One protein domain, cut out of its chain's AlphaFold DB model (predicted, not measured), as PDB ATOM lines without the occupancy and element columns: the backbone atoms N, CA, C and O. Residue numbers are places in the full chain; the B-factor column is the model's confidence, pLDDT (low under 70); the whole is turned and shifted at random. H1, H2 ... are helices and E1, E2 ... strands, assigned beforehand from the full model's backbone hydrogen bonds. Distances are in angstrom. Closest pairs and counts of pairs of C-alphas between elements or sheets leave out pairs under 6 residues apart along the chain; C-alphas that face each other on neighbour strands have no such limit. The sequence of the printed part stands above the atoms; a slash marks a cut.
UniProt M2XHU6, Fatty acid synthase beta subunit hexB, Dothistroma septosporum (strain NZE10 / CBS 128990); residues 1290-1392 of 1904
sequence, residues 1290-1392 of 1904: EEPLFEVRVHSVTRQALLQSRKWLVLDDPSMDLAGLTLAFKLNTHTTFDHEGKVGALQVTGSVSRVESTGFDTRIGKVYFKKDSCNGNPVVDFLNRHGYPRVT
ATOM      1  N   GLU A1290     198.145 201.612 116.037       85.91
ATOM      2  CA  GLU A1290     198.911 200.513 116.619       85.91
ATOM      3  C   GLU A1290     199.505 200.975 117.956       85.91
ATOM      4  O   GLU A1290     200.149 202.023 118.037       85.91
ATOM      5  N   GLU A1291     199.259 200.213 119.016       88.50
ATOM      6  CA  GLU A1291     199.820 200.466 120.341       88.50
ATOM      7  C   GLU A1291     201.310 200.084 120.375       88.50
ATOM      8  O   GLU A1291     201.756 199.232 119.598       88.50
ATOM      9  N   PRO A1292     202.098 200.639 121.315       81.83
ATOM     10  CA  PRO A1292     203.449 200.158 121.569       81.83
ATOM     11  C   PRO A1292     203.469 198.647 121.819       81.83
ATOM     12  O   PRO A1292     202.572 198.093 122.453       81.83
ATOM     13  N   LEU A1293     204.522 197.969 121.363       85.63
ATOM     14  CA  LEU A1293     204.717 196.556 121.671       85.63
ATOM     15  C   LEU A1293     205.001 196.412 123.174       85.63
ATOM     16  O   LEU A1293     206.050 196.854 123.645       85.63
ATOM     17  N   PHE A1294     204.079 195.815 123.927       90.07
ATOM     18  CA  PHE A1294     204.218 195.615 125.375       90.07
ATOM     19  C   PHE A1294     204.781 194.235 125.694       90.07
ATOM     20  O   PHE A1294     204.385 193.252 125.078       90.07
ATOM     21  N   GLU A1295     205.627 194.138 126.713       90.29
ATOM     22  CA  GLU A1295     206.100 192.878 127.281       90.29
ATOM     23  C   GLU A1295     205.557 192.666 128.695       90.29
ATOM     24  O   GLU A1295     205.561 193.573 129.528       90.29
ATOM     25  N   VAL A1296     205.113 191.446 128.996       90.23
ATOM     26  CA  VAL A1296     204.670 191.030 130.331       90.23
ATOM     27  C   VAL A1296     205.452 189.801 130.763       90.23
ATOM     28  O   VAL A1296     205.316 188.725 130.183       90.23
ATOM     29  N   ARG A1297     206.230 189.940 131.839       87.12
ATOM     30  CA  ARG A1297     206.978 188.829 132.438       87.12
ATOM     31  C   ARG A1297     206.146 188.093 133.489       87.12
ATOM     32  O   ARG A1297     205.843 188.655 134.552       87.12
ATOM     33  N   VAL A1298     205.813 186.830 133.224       88.01
ATOM     34  CA  VAL A1298     204.945 185.972 134.047       88.01
ATOM     35  C   VAL A1298     205.784 185.169 135.045       88.01
ATOM     36  O   VAL A1298     206.068 183.994 134.865       88.01
ATOM     37  N   HIS A1299     206.223 185.814 136.122       81.81
ATOM     38  CA  HIS A1299     207.164 185.224 137.086       81.81
ATOM     39  C   HIS A1299     206.502 184.435 138.234       81.81
ATOM     40  O   HIS A1299     207.205 183.922 139.100       81.81
ATOM     41  N   SER A1300     205.169 184.358 138.289       80.82
ATOM     42  CA  SER A1300     204.448 183.644 139.349       80.82
ATOM     43  C   SER A1300     203.134 183.047 138.850       80.82
ATOM     44  O   SER A1300     202.504 183.580 137.933       80.82
ATOM     45  N   VAL A1301     202.685 181.979 139.517       82.98
ATOM     46  CA  VAL A1301     201.383 181.337 139.259       82.98
ATOM     47  C   VAL A1301     200.232 182.329 139.461       82.98
ATOM     48  O   VAL A1301     199.268 182.332 138.702       82.98
ATOM     49  N   THR A1302     200.358 183.254 140.421       84.87
ATOM     50  CA  THR A1302     199.392 184.343 140.627       84.87
ATOM     51  C   THR A1302     199.297 185.258 139.409       84.87
ATOM     52  O   THR A1302     198.198 185.645 139.013       84.87
ATOM     53  N   ARG A1303     200.431 185.600 138.781       85.45
ATOM     54  CA  ARG A1303     200.438 186.466 137.595       85.45
ATOM     55  C   ARG A1303     199.875 185.761 136.366       85.45
ATOM     56  O   ARG A1303     199.161 186.390 135.590       85.45
ATOM     57  N   GLN A1304     200.143 184.466 136.224       91.02
ATOM     58  CA  GLN A1304     199.496 183.627 135.219       91.02
ATOM     59  C   GLN A1304     197.983 183.594 135.410       91.02
ATOM     60  O   GLN A1304     197.260 183.907 134.470       91.02
ATOM     61  N   ALA A1305     197.507 183.299 136.624       87.39
ATOM     62  CA  ALA A1305     196.080 183.281 136.925       87.39
ATOM     63  C   ALA A1305     195.430 184.643 136.636       87.39
ATOM     64  O   ALA A1305     194.344 184.702 136.067       87.39
ATOM     65  N   LEU A1306     196.118 185.749 136.949       90.07
ATOM     66  CA  LEU A1306     195.651 187.104 136.650       90.07
ATOM     67  C   LEU A1306     195.504 187.368 135.141       90.07
ATOM     68  O   LEU A1306     194.515 187.985 134.741       90.07
ATOM     69  N   LEU A1307     196.471 186.926 134.327       89.93
ATOM     70  CA  LEU A1307     196.438 187.021 132.862       89.93
ATOM     71  C   LEU A1307     195.340 186.133 132.271       89.93
ATOM     72  O   LEU A1307     194.518 186.616 131.498       89.93
ATOM     73  N   GLN A1308     195.279 184.866 132.684       89.01
ATOM     74  CA  GLN A1308     194.271 183.903 132.230       89.01
ATOM     75  C   GLN A1308     192.848 184.312 132.647       89.01
ATOM     76  O   GLN A1308     191.889 183.994 131.951       89.01
ATOM     77  N   SER A1309     192.682 185.082 133.732       90.71
ATOM     78  CA  SER A1309     191.372 185.612 134.127       90.71
ATOM     79  C   SER A1309     190.872 186.752 133.225       90.71
ATOM     80  O   SER A1309     189.746 187.229 133.411       90.71
ATOM     81  N   ARG A1310     191.699 187.289 132.316       93.00
ATOM     82  CA  ARG A1310     191.308 188.396 131.438       93.00
ATOM     83  C   ARG A1310     190.554 187.849 130.230       93.00
ATOM     84  O   ARG A1310     191.154 187.294 129.321       93.00
ATOM     85  N   LYS A1311     189.244 188.108 130.161       92.35
ATOM     86  CA  LYS A1311     188.383 187.677 129.036       92.35
ATOM     87  C   LYS A1311     188.858 188.148 127.654       92.35
ATOM     88  O   LYS A1311     188.465 187.561 126.655       92.35
ATOM     89  N   TRP A1312     189.651 189.218 127.597       94.86
ATOM     90  CA  TRP A1312     190.191 189.748 126.346       94.86
ATOM     91  C   TRP A1312     191.424 188.995 125.833       94.86
ATOM     92  O   TRP A1312     191.819 189.221 124.692       94.86
ATOM     93  N   LEU A1313     192.037 188.121 126.637       94.84
ATOM     94  CA  LEU A1313     193.152 187.270 126.233       94.84
ATOM     95  C   LEU A1313     192.610 185.907 125.796       94.84
ATOM     96  O   LEU A1313     192.043 185.175 126.603       94.84
ATOM     97  N   VAL A1314     192.808 185.553 124.529       94.03
ATOM     98  CA  VAL A1314     192.400 184.258 123.972       94.03
ATOM     99  C   VAL A1314     193.653 183.515 123.527       94.03
ATOM    100  O   VAL A1314     194.242 183.852 122.501       94.03
ATOM    101  N   LEU A1315     194.078 182.532 124.319       92.74
ATOM    102  CA  LEU A1315     195.194 181.651 123.971       92.74
ATOM    103  C   LEU A1315     194.763 180.660 122.885       92.74
ATOM    104  O   LEU A1315     193.620 180.204 122.886       92.74
ATOM    105  N   ASP A1316     195.679 180.329 121.977       90.85
ATOM    106  CA  ASP A1316     195.447 179.300 120.960       90.85
ATOM    107  C   ASP A1316     195.346 177.900 121.625       90.85
ATOM    108  O   ASP A1316     194.567 177.063 121.173       90.85
ATOM    109  N   ASP A1317     196.046 177.683 122.753       90.17
ATOM    110  CA  ASP A1317     195.873 176.547 123.677       90.17
ATOM    111  C   ASP A1317     195.499 177.046 125.095       90.17
ATOM    112  O   ASP A1317     196.345 177.627 125.785       90.17
ATOM    113  N   PRO A1318     194.256 176.825 125.572       83.96
ATOM    114  CA  PRO A1318     193.807 177.246 126.904       83.96
ATOM    115  C   PRO A1318     194.533 176.571 128.076       83.96
ATOM    116  O   PRO A1318     194.491 177.094 129.189       83.96
ATOM    117  N   SER A1319     195.156 175.410 127.851       84.06
ATOM    118  CA  SER A1319     195.863 174.635 128.878       84.06
ATOM    119  C   SER A1319     197.345 175.002 129.012       84.06
ATOM    120  O   SER A1319     198.026 174.485 129.897       84.06
ATOM    121  N   MET A1320     197.832 175.920 128.169       85.12
ATOM    122  CA  MET A1320     199.223 176.360 128.157       85.12
ATOM    123  C   MET A1320     199.636 176.967 129.504       85.12
ATOM    124  O   MET A1320     199.029 177.927 129.992       85.12
ATOM    125  N   ASP A1321     200.717 176.433 130.074       87.23
ATOM    126  CA  ASP A1321     201.351 176.999 131.260       87.23
ATOM    127  C   ASP A1321     202.148 178.252 130.875       87.23
ATOM    128  O   ASP A1321     203.045 178.206 130.030       87.23
ATOM    129  N   LEU A1322     201.786 179.394 131.463       88.71
ATOM    130  CA  LEU A1322     202.415 180.684 131.166       88.71
ATOM    131  C   LEU A1322     203.544 181.015 132.151       88.71
ATOM    132  O   LEU A1322     204.282 181.977 131.930       88.71
ATOM    133  N   ALA A1323     203.672 180.264 133.246       81.82
ATOM    134  CA  ALA A1323     204.631 180.518 134.303       81.82
ATOM    135  C   ALA A1323     206.065 180.426 133.764       81.82
ATOM    136  O   ALA A1323     206.461 179.468 133.109       81.82
ATOM    137  N   GLY A1324     206.857 181.457 134.046       77.95
ATOM    138  CA  GLY A1324     208.231 181.592 133.568       77.95
ATOM    139  C   GLY A1324     208.370 182.233 132.185       77.95
ATOM    140  O   GLY A1324     209.489 182.588 131.817       77.95
ATOM    141  N   LEU A1325     207.279 182.448 131.439       86.49
ATOM    142  CA  LEU A1325     207.327 183.059 130.107       86.49
ATOM    143  C   LEU A1325     207.347 184.594 130.159       86.49
ATOM    144  O   LEU A1325     206.846 185.227 131.096       86.49
ATOM    145  N   THR A1326     207.884 185.202 129.102       87.35
ATOM    146  CA  THR A1326     207.666 186.620 128.785       87.35
ATOM    147  C   THR A1326     206.791 186.696 127.545       87.35
ATOM    148  O   THR A1326     207.041 185.997 126.565       87.35
ATOM    149  N   LEU A1327     205.730 187.494 127.607       92.43
ATOM    150  CA  LEU A1327     204.724 187.601 126.557       92.43
ATOM    151  C   LEU A1327     204.800 188.978 125.902       92.43
ATOM    152  O   LEU A1327     204.754 189.975 126.616       92.43
ATOM    153  N   ALA A1328     204.868 189.031 124.575       90.98
ATOM    154  CA  ALA A1328     204.792 190.247 123.776       90.98
ATOM    155  C   ALA A1328     203.366 190.457 123.244       90.98
ATOM    156  O   ALA A1328     202.766 189.551 122.663       90.98
ATOM    157  N   PHE A1329     202.833 191.662 123.429       94.40
ATOM    158  CA  PHE A1329     201.495 192.080 123.027       94.40
ATOM    159  C   PHE A1329     201.602 193.129 121.926       94.40
ATOM    160  O   PHE A1329     202.000 194.266 122.187       94.40
ATOM    161  N   LYS A1330     201.223 192.748 120.704       92.22
ATOM    162  CA  LYS A1330     201.122 193.655 119.555       92.22
ATOM    163  C   LYS A1330     199.655 193.996 119.333       92.22
ATOM    164  O   LYS A1330     198.896 193.125 118.902       92.22
ATOM    165  N   LEU A1331     199.246 195.220 119.666       94.39
ATOM    166  CA  LEU A1331     197.835 195.612 119.711       94.39
ATOM    167  C   LEU A1331     197.503 196.722 118.711       94.39
ATOM    168  O   LEU A1331     198.306 197.609 118.460       94.39
ATOM    169  N   ASN A1332     196.278 196.691 118.201       93.47
ATOM    170  CA  ASN A1332     195.626 197.745 117.442       93.47
ATOM    171  C   ASN A1332     194.384 198.196 118.203       93.47
ATOM    172  O   ASN A1332     193.537 197.368 118.562       93.47
ATOM    173  N   THR A1333     194.251 199.501 118.395       93.94
ATOM    174  CA  THR A1333     193.110 200.124 119.064       93.94
ATOM    175  C   THR A1333     192.289 200.895 118.039       93.94
ATOM    176  O   THR A1333     192.824 201.740 117.330       93.94
ATOM    177  N   HIS A1334     190.989 200.614 117.975       93.13
ATOM    178  CA  HIS A1334     189.989 201.342 117.199       93.13
ATOM    179  C   HIS A1334     188.936 201.911 118.151       93.13
ATOM    180  O   HIS A1334     188.346 201.180 118.945       93.13
ATOM    181  N   THR A1335     188.718 203.217 118.092       91.08
ATOM    182  CA  THR A1335     187.791 203.948 118.961       91.08
ATOM    183  C   THR A1335     186.843 204.763 118.100       91.08
ATOM    184  O   THR A1335     187.317 205.463 117.212       91.08
ATOM    185  N   THR A1336     185.542 204.707 118.366       90.43
ATOM    186  CA  THR A1336     184.555 205.657 117.834       90.43
ATOM    187  C   THR A1336     184.092 206.590 118.945       90.43
ATOM    188  O   THR A1336     184.128 206.217 120.122       90.43
ATOM    189  N   PHE A1337     183.673 207.802 118.589       86.00
ATOM    190  CA  PHE A1337     183.263 208.825 119.553       86.00
ATOM    191  C   PHE A1337     181.783 209.181 119.397       86.00
ATOM    192  O   PHE A1337     181.220 209.042 118.313       86.00
ATOM    193  N   ASP A1338     181.153 209.602 120.490       81.99
ATOM    194  CA  ASP A1338     179.803 210.160 120.475       81.99
ATOM    195  C   ASP A1338     179.811 211.681 120.213       81.99
ATOM    196  O   ASP A1338     180.853 212.300 119.973       81.99
ATOM    197  N   HIS A1339     178.624 212.291 120.248       76.18
ATOM    198  CA  HIS A1339     178.412 213.725 120.030       76.18
ATOM    199  C   HIS A1339     179.058 214.635 121.090       76.18
ATOM    200  O   HIS A1339     179.250 215.818 120.827       76.18
ATOM    201  N   GLU A1340     179.427 214.109 122.261       71.77
ATOM    202  CA  GLU A1340     180.143 214.853 123.305       71.77
ATOM    203  C   GLU A1340     181.669 214.658 123.212       71.77
ATOM    204  O   GLU A1340     182.416 215.167 124.051       71.77
ATOM    205  N   GLY A1341     182.153 213.899 122.219       71.97
ATOM    206  CA  GLY A1341     183.560 213.521 122.090       71.97
ATOM    207  C   GLY A1341     184.002 212.451 123.095       71.97
ATOM    208  O   GLY A1341     185.202 212.199 123.239       71.97
ATOM    209  N   LYS A1342     183.064 211.804 123.798       78.11
ATOM    210  CA  LYS A1342     183.354 210.658 124.666       78.11
ATOM    211  C   LYS A1342     183.440 209.390 123.823       78.11
ATOM    212  O   LYS A1342     182.952 209.323 122.700       78.11
ATOM    213  N   VAL A1343     184.106 208.366 124.349       81.21
ATOM    214  CA  VAL A1343     184.278 207.086 123.648       81.21
ATOM    215  C   VAL A1343     182.927 206.385 123.518       81.21
ATOM    216  O   VAL A1343     182.417 205.832 124.493       81.21
ATOM    217  N   GLY A1344     182.385 206.358 122.304       84.37
ATOM    218  CA  GLY A1344     181.164 205.637 121.963       84.37
ATOM    219  C   GLY A1344     181.393 204.128 121.965       84.37
ATOM    220  O   GLY A1344     180.705 203.402 122.679       84.37
ATOM    221  N   ALA A1345     182.412 203.652 121.242       90.51
ATOM    222  CA  ALA A1345     182.837 202.254 121.263       90.51
ATOM    223  C   ALA A1345     184.362 202.121 121.209       90.51
ATOM    224  O   ALA A1345     185.041 202.838 120.480       90.51
ATOM    225  N   LEU A1346     184.900 201.167 121.968       92.41
ATOM    226  CA  LEU A1346     186.316 200.817 121.979       92.41
ATOM    227  C   LEU A1346     186.490 199.362 121.547       92.41
ATOM    228  O   LEU A1346     185.913 198.454 122.147       92.41
ATOM    229  N   GLN A1347     187.350 199.139 120.559       95.36
ATOM    230  CA  GLN A1347     187.784 197.828 120.108       95.36
ATOM    231  C   GLN A1347     189.311 197.736 120.157       95.36
ATOM    232  O   GLN A1347     190.013 198.535 119.550       95.36
ATOM    233  N   VAL A1348     189.835 196.726 120.845       95.71
ATOM    234  CA  VAL A1348     191.271 196.430 120.913       95.71
ATOM    235  C   VAL A1348     191.480 195.025 120.383       95.71
ATOM    236  O   VAL A1348     190.902 194.066 120.895       95.71
ATOM    237  N   THR A1349     192.289 194.897 119.341       96.68
ATOM    238  CA  THR A1349     192.635 193.607 118.736       96.68
ATOM    239  C   THR A1349     194.142 193.445 118.688       96.68
ATOM    240  O   THR A1349     194.866 194.427 118.752       96.68
ATOM    241  N   GLY A1350     194.651 192.224 118.596       94.43
ATOM    242  CA  GLY A1350     196.094 192.036 118.514       94.43
ATOM    243  C   GLY A1350     196.528 190.593 118.625       94.43
ATOM    244  O   GLY A1350     195.703 189.689 118.778       94.43
ATOM    245  N   SER A1351     197.835 190.378 118.578       95.17
ATOM    246  CA  SER A1351     198.454 189.082 118.836       95.17
ATOM    247  C   SER A1351     199.182 189.087 120.175       95.17
ATOM    248  O   SER A1351     199.715 190.107 120.618       95.17
ATOM    249  N   VAL A1352     199.183 187.918 120.813       94.55
ATOM    250  CA  VAL A1352     200.061 187.625 121.945       94.55
ATOM    251  C   VAL A1352     201.040 186.571 121.498       94.55
ATOM    252  O   VAL A1352     200.644 185.527 120.972       94.55
ATOM    253  N   SER A1353     202.310 186.853 121.718       93.61
ATOM    254  CA  SER A1353     203.406 185.988 121.327       93.61
ATOM    255  C   SER A1353     204.283 185.698 122.536       93.61
ATOM    256  O   SER A1353     204.486 186.563 123.383       93.61
ATOM    257  N   ARG A1354     204.810 184.483 122.636       89.88
ATOM    258  CA  ARG A1354     205.895 184.172 123.559       89.88
ATOM    259  C   ARG A1354     207.160 184.836 123.026       89.88
ATOM    260  O   ARG A1354     207.524 184.611 121.873       89.88
ATOM    261  N   VAL A1355     207.810 185.641 123.861       78.16
ATOM    262  CA  VAL A1355     209.139 186.177 123.566       78.16
ATOM    263  C   VAL A1355     210.103 185.005 123.623       78.16
ATOM    264  O   VAL A1355     210.391 184.466 124.694       78.16
ATOM    265  N   GLU A1356     210.537 184.567 122.450       65.49
ATOM    266  CA  GLU A1356     211.560 183.541 122.330       65.49
ATOM    267  C   GLU A1356     212.925 184.167 122.531       65.49
ATOM    268  O   GLU A1356     213.156 185.327 122.172       65.49
ATOM    269  N   SER A1357     213.871 183.362 123.010       46.13
ATOM    270  CA  SER A1357     215.270 183.744 122.922       46.13
ATOM    271  C   SER A1357     215.595 184.101 121.472       46.13
ATOM    272  O   SER A1357     216.066 185.201 121.270       46.13
ATOM    273  N   THR A1358     215.218 183.307 120.465       42.88
ATOM    274  CA  THR A1358     215.575 183.441 119.027       42.88
ATOM    275  C   THR A1358     215.369 184.812 118.350       42.88
ATOM    276  O   THR A1358     215.889 185.024 117.254       42.88
ATOM    277  N   GLY A1359     214.655 185.756 118.972       49.71
ATOM    278  CA  GLY A1359     214.365 187.085 118.424       49.71
ATOM    279  C   GLY A1359     213.144 187.119 117.502       49.71
ATOM    280  O   GLY A1359     212.760 188.193 117.044       49.71
ATOM    281  N   PHE A1360     212.518 185.964 117.266       55.63
ATOM    282  CA  PHE A1360     211.233 185.840 116.591       55.63
ATOM    283  C   PHE A1360     210.182 185.421 117.613       55.63
ATOM    284  O   PHE A1360     210.230 184.309 118.133       55.63
ATOM    285  N   ASP A1361     209.238 186.312 117.904       76.37
ATOM    286  CA  ASP A1361     208.196 186.030 118.885       76.37
ATOM    287  C   ASP A1361     207.220 184.977 118.317       76.37
ATOM    288  O   ASP A1361     206.610 185.185 117.263       76.37
ATOM    289  N   THR A1362     207.039 183.848 119.006       84.00
ATOM    290  CA  THR A1362     206.105 182.793 118.578       84.00
ATOM    291  C   THR A1362     204.693 183.167 118.996       84.00
ATOM    292  O   THR A1362     204.419 183.278 120.190       84.00
ATOM    293  N   ARG A1363     203.764 183.337 118.052       90.67
ATOM    294  CA  ARG A1363     202.355 183.611 118.379       90.67
ATOM    295  C   ARG A1363     201.764 182.455 119.201       90.67
ATOM    296  O   ARG A1363     201.838 181.308 118.780       90.67
ATOM    297  N   ILE A1364     201.154 182.780 120.341       93.38
ATOM    298  CA  ILE A1364     200.480 181.823 121.240       93.38
ATOM    299  C   ILE A1364     198.998 182.153 121.467       93.38
ATOM    300  O   ILE A1364     198.299 181.446 122.191       93.38
ATOM    301  N   GLY A1365     198.517 183.267 120.916       93.49
ATOM    302  CA  GLY A1365     197.139 183.694 121.088       93.49
ATOM    303  C   GLY A1365     196.817 185.015 120.407       93.49
ATOM    304  O   GLY A1365     197.549 185.530 119.552       93.49
ATOM    305  N   LYS A1366     195.666 185.570 120.776       95.65
ATOM    306  CA  LYS A1366     195.167 186.866 120.316       95.65
ATOM    307  C   LYS A1366     194.550 187.664 121.459       95.65
ATOM    308  O   LYS A1366     194.061 187.103 122.438       95.65
ATOM    309  N   VAL A1367     194.540 188.980 121.293       96.13
ATOM    310  CA  VAL A1367     193.757 189.900 122.117       96.13
ATOM    311  C   VAL A1367     192.502 190.291 121.355       96.13
ATOM    312  O   VAL A1367     192.571 190.634 120.175       96.13
ATOM    313  N   TYR A1368     191.356 190.244 122.028       96.34
ATOM    314  CA  TYR A1368     190.104 190.788 121.521       96.34
ATOM    315  C   TYR A1368     189.284 191.390 122.663       96.34
ATOM    316  O   TYR A1368     188.779 190.684 123.533       96.34
ATOM    317  N   PHE A1369     189.127 192.707 122.643       95.31
ATOM    318  CA  PHE A1369     188.251 193.454 123.532       95.31
ATOM    319  C   PHE A1369     187.341 194.335 122.683       95.31
ATOM    320  O   PHE A1369     187.817 195.019 121.783       95.31
ATOM    321  N   LYS A1370     186.038 194.331 122.967       93.87
ATOM    322  CA  LYS A1370     185.078 195.267 122.381       93.87
ATOM    323  C   LYS A1370     184.063 195.653 123.444       93.87
ATOM    324  O   LYS A1370     183.505 194.764 124.089       93.87
ATOM    325  N   LYS A1371     183.838 196.949 123.636       91.70
ATOM    326  CA  LYS A1371     182.827 197.450 124.565       91.70
ATOM    327  C   LYS A1371     182.381 198.861 124.187       91.70
ATOM    328  O   LYS A1371     183.210 199.687 123.809       91.70
ATOM    329  N   ASP A1372     181.092 199.122 124.355       87.69
ATOM    330  CA  ASP A1372     180.500 200.450 124.194       87.69
ATOM    331  C   ASP A1372     180.695 201.273 125.481       87.69
ATOM    332  O   ASP A1372     180.699 200.713 126.581       87.69
ATOM    333  N   SER A1373     180.867 202.593 125.359       82.03
ATOM    334  CA  SER A1373     181.014 203.542 126.476       82.03
ATOM    335  C   SER A1373     182.147 203.184 127.456       82.03
ATOM    336  O   SER A1373     181.922 202.670 128.555       82.03
ATOM    337  N   CYS A1374     183.399 203.447 127.062       81.77
ATOM    338  CA  CYS A1374     184.587 203.189 127.889       81.77
ATOM    339  C   CYS A1374     185.328 204.478 128.263       81.77
ATOM    340  O   CYS A1374     185.690 205.250 127.392       81.77
ATOM    341  N   ASN A1375     185.696 204.664 129.532       79.69
ATOM    342  CA  ASN A1375     186.496 205.833 129.943       79.69
ATOM    343  C   ASN A1375     187.970 205.770 129.486       79.69
ATOM    344  O   ASN A1375     188.698 206.750 129.605       79.69
ATOM    345  N   GLY A1376     188.431 204.617 128.997       83.04
ATOM    346  CA  GLY A1376     189.802 204.397 128.542       83.04
ATOM    347  C   GLY A1376     190.019 202.959 128.076       83.04
ATOM    348  O   GLY A1376     189.091 202.150 128.107       83.04
ATOM    349  N   ASN A1377     191.243 202.636 127.652       90.51
ATOM    350  CA  ASN A1377     191.606 201.306 127.166       90.51
ATOM    351  C   ASN A1377     192.039 200.378 128.325       90.51
ATOM    352  O   ASN A1377     193.173 200.493 128.792       90.51
ATOM    353  N   PRO A1378     191.189 199.432 128.787       91.47
ATOM    354  CA  PRO A1378     191.506 198.591 129.942       91.47
ATOM    355  C   PRO A1378     192.588 197.543 129.649       91.47
ATOM    356  O   PRO A1378     193.194 197.017 130.582       91.47
ATOM    357  N   VAL A1379     192.820 197.210 128.373       94.18
ATOM    358  CA  VAL A1379     193.897 196.297 127.969       94.18
ATOM    359  C   VAL A1379     195.235 197.009 128.127       94.18
ATOM    360  O   VAL A1379     196.132 196.493 128.788       94.18
ATOM    361  N   VAL A1380     195.351 198.221 127.584       90.90
ATOM    362  CA  VAL A1380     196.574 199.030 127.685       90.90
ATOM    363  C   VAL A1380     196.829 199.475 129.122       90.90
ATOM    364  O   VAL A1380     197.962 199.392 129.578       90.90
ATOM    365  N   ASP A1381     195.799 199.849 129.885       90.36
ATOM    366  CA  ASP A1381     195.943 200.130 131.321       90.36
ATOM    367  C   ASP A1381     196.500 198.918 132.091       90.36
ATOM    368  O   ASP A1381     197.430 199.046 132.888       90.36
ATOM    369  N   PHE A1382     195.999 197.711 131.804       93.99
ATOM    370  CA  PHE A1382     196.547 196.488 132.388       93.99
ATOM    371  C   PHE A1382     198.021 196.282 132.011       93.99
ATOM    372  O   PHE A1382     198.833 195.938 132.872       93.99
ATOM    373  N   LEU A1383     198.379 196.498 130.743       92.36
ATOM    374  CA  LEU A1383     199.750 196.340 130.256       92.36
ATOM    375  C   LEU A1383     200.699 197.409 130.805       92.36
ATOM    376  O   LEU A1383     201.833 197.080 131.114       92.36
ATOM    377  N   ASN A1384     200.243 198.639 131.032       87.00
ATOM    378  CA  ASN A1384     201.035 199.664 131.716       87.00
ATOM    379  C   ASN A1384     201.295 199.307 133.187       87.00
ATOM    380  O   ASN A1384     202.365 199.595 133.715       87.00
ATOM    381  N   ARG A1385     200.333 198.663 133.865       86.08
ATOM    382  CA  ARG A1385     200.469 198.269 135.281       86.08
ATOM    383  C   ARG A1385     201.259 196.980 135.490       86.08
ATOM    384  O   ARG A1385     201.882 196.798 136.535       86.08
ATOM    385  N   HIS A1386     201.185 196.043 134.546       88.75
ATOM    386  CA  HIS A1386     201.745 194.699 134.712       88.75
ATOM    387  C   HIS A1386     202.784 194.303 133.662       88.75
ATOM    388  O   HIS A1386     203.424 193.259 133.806       88.75
ATOM    389  N   GLY A1387     202.976 195.112 132.639       85.35
ATOM    390  CA  GLY A1387     204.023 194.971 131.647       85.35
ATOM    391  C   GLY A1387     204.839 196.247 131.536       85.35
ATOM    392  O   GLY A1387     204.811 197.109 132.412       85.35
ATOM    393  N   TYR A1388     205.587 196.338 130.452       80.55
ATOM    394  CA  TYR A1388     206.332 197.525 130.066       80.55
ATOM    395  C   TYR A1388     206.414 197.576 128.535       80.55
ATOM    396  O   TYR A1388     206.457 196.524 127.895       80.55
ATOM    397  N   PRO A1389     206.421 198.763 127.910       79.08
ATOM    398  CA  PRO A1389     206.735 198.875 126.492       79.08
ATOM    399  C   PRO A1389     208.137 198.310 126.237       79.08
ATOM    400  O   PRO A1389     209.086 198.697 126.923       79.08
ATOM    401  N   ARG A1390     208.285 197.427 125.244       74.01
ATOM    402  CA  ARG A1390     209.576 196.826 124.855       74.01
ATOM    403  C   ARG A1390     210.623 197.889 124.538       74.01
ATOM    404  O   ARG A1390     211.809 197.697 124.781       74.01
ATOM    405  N   VAL A1391     210.172 199.018 123.993       64.26
ATOM    406  CA  VAL A1391     211.014 200.159 123.661       64.26
ATOM    407  C   VAL A1391     210.653 201.346 124.535       64.26
ATOM    408  O   VAL A1391     209.549 201.876 124.438       64.26
ATOM    409  N   THR A1392     211.594 201.775 125.377       66.33
ATOM    410  CA  THR A1392     211.466 202.997 126.171       66.33
ATOM    411  C   THR A1392     212.522 204.004 125.751       66.33
ATOM    412  O   THR A1392     213.723 203.735 125.792       66.33
TER     413      THR A1392
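Overview. This is residues 1290 to 1392 of the 1904 residues of the protein "Fatty acid synthase beta subunit hexB" of Dothistroma septosporum (strain NZE10 / CBS 128990) (UniProt M2XHU6). The main part is one antiparallel sheet of five strands, curled like part of a barrel, with helix H2 packed on it and helix H1 only grazing it. Its three long strands E3, E4 and E5 run side by side and make the length of the domain, with the loops of residues 1338 to 1342 and 1355 to 1361 at opposite ends, and the short strands E1 and E2 are its two edges. The printed part has 103 residues, with two named helices and five named strands in the order E1, H1, E2, E3, E4, E5, H2; across the sheet the order is E1, E3, E4, E5, E2, and the class is mixed, helices and strands. It is compact, with a radius of gyration of the C-alphas of 14.2 A, yet elongated in outline, spanning 47 by 27 by 22 A.

Arrangement. Begin at E1, residues 1294 to 1297, an edge strand and the antiparallel neighbour of E3, residues 1326 to 1337. Look there for N 1296 and O 1327, 2.8 A apart and within hydrogen-bond range. Residues 1294 to 1295 of E1 also form a short antiparallel pairing with residues 1388 to 1389. Next comes H1, residues 1301 to 1308, which only grazes the sheet with its residues 1303 to 1308. The other edge strand is E2, residues 1313 to 1315; its closest C-alpha to H1 is that of Leu 1313, 7.4 A from that of Leu 1307. E1 and E2 are apart, and so are E2 and E3. From E3 the backbone turns into E4, residues 1343 to 1354, and the two form an antiparallel hairpin at 163 degrees between their directions, with N 1332 and O 1349 at 2.7 A. E4 forms a second hairpin with E5, residues 1362 to 1372, at 170 degrees, where N 1348 and O 1369 are 2.8 A apart. E3, E4 and E5 are a meander, each strand the antiparallel neighbour of the one before. E5 is also the antiparallel neighbour of E2, with N 1366 and O 1314 at 2.8 A; E2, E3, E4 and E5 are a Greek key, a meander of three whose last strand pairs with the strand before it in the chain. Last comes H2, residues 1378 to 1386, which is on the sheet, with 29 pairs of C-alphas within 10 A. The closest C-alphas of H2 and E1 are those of His 1386 and Val 1296, 6.4 A apart, and those of H2 and E4 are Val 1379 and Val 1348, 7.5 A apart. H1 and H2 are apart. In both H1 and H2 every O i to N i+4 pair is within hydrogen-bond range.

Along the chain. Find C-alpha 1294 at (204.218, 195.615, 125.375), where E1 begins; it runs to 1297. H1 covers 1301 to 1308 and E2 covers 1313 to 1315. E3 starts at C-alpha 1326, (207.666, 186.620, 128.785), and reaches C-alpha 1337, 34.3 A away. E4, from 1343 to 1354, measures 31.5 A, and E5, from 1362 to 1372, 31.6 A. H2, from 1378 to 1386, is 11.9 A long and ends at C-alpha 1386, (201.745, 194.699, 134.712).

Size, cuts and confidence. Look at the two C-alphas farthest apart, those of His 1339 and Thr 1358, 48.0 A from each other. The sheet is twisted, its C-alphas lying up to 7.6 A off its best plane. The printed part has no cut and no long link; those from E2 to E3 and from E4 to E5 are short, and the others are tight. The mean pLDDT of the printed part is 86.0, and residues 1356 to 1360 and 1391 to 1392 are under 70.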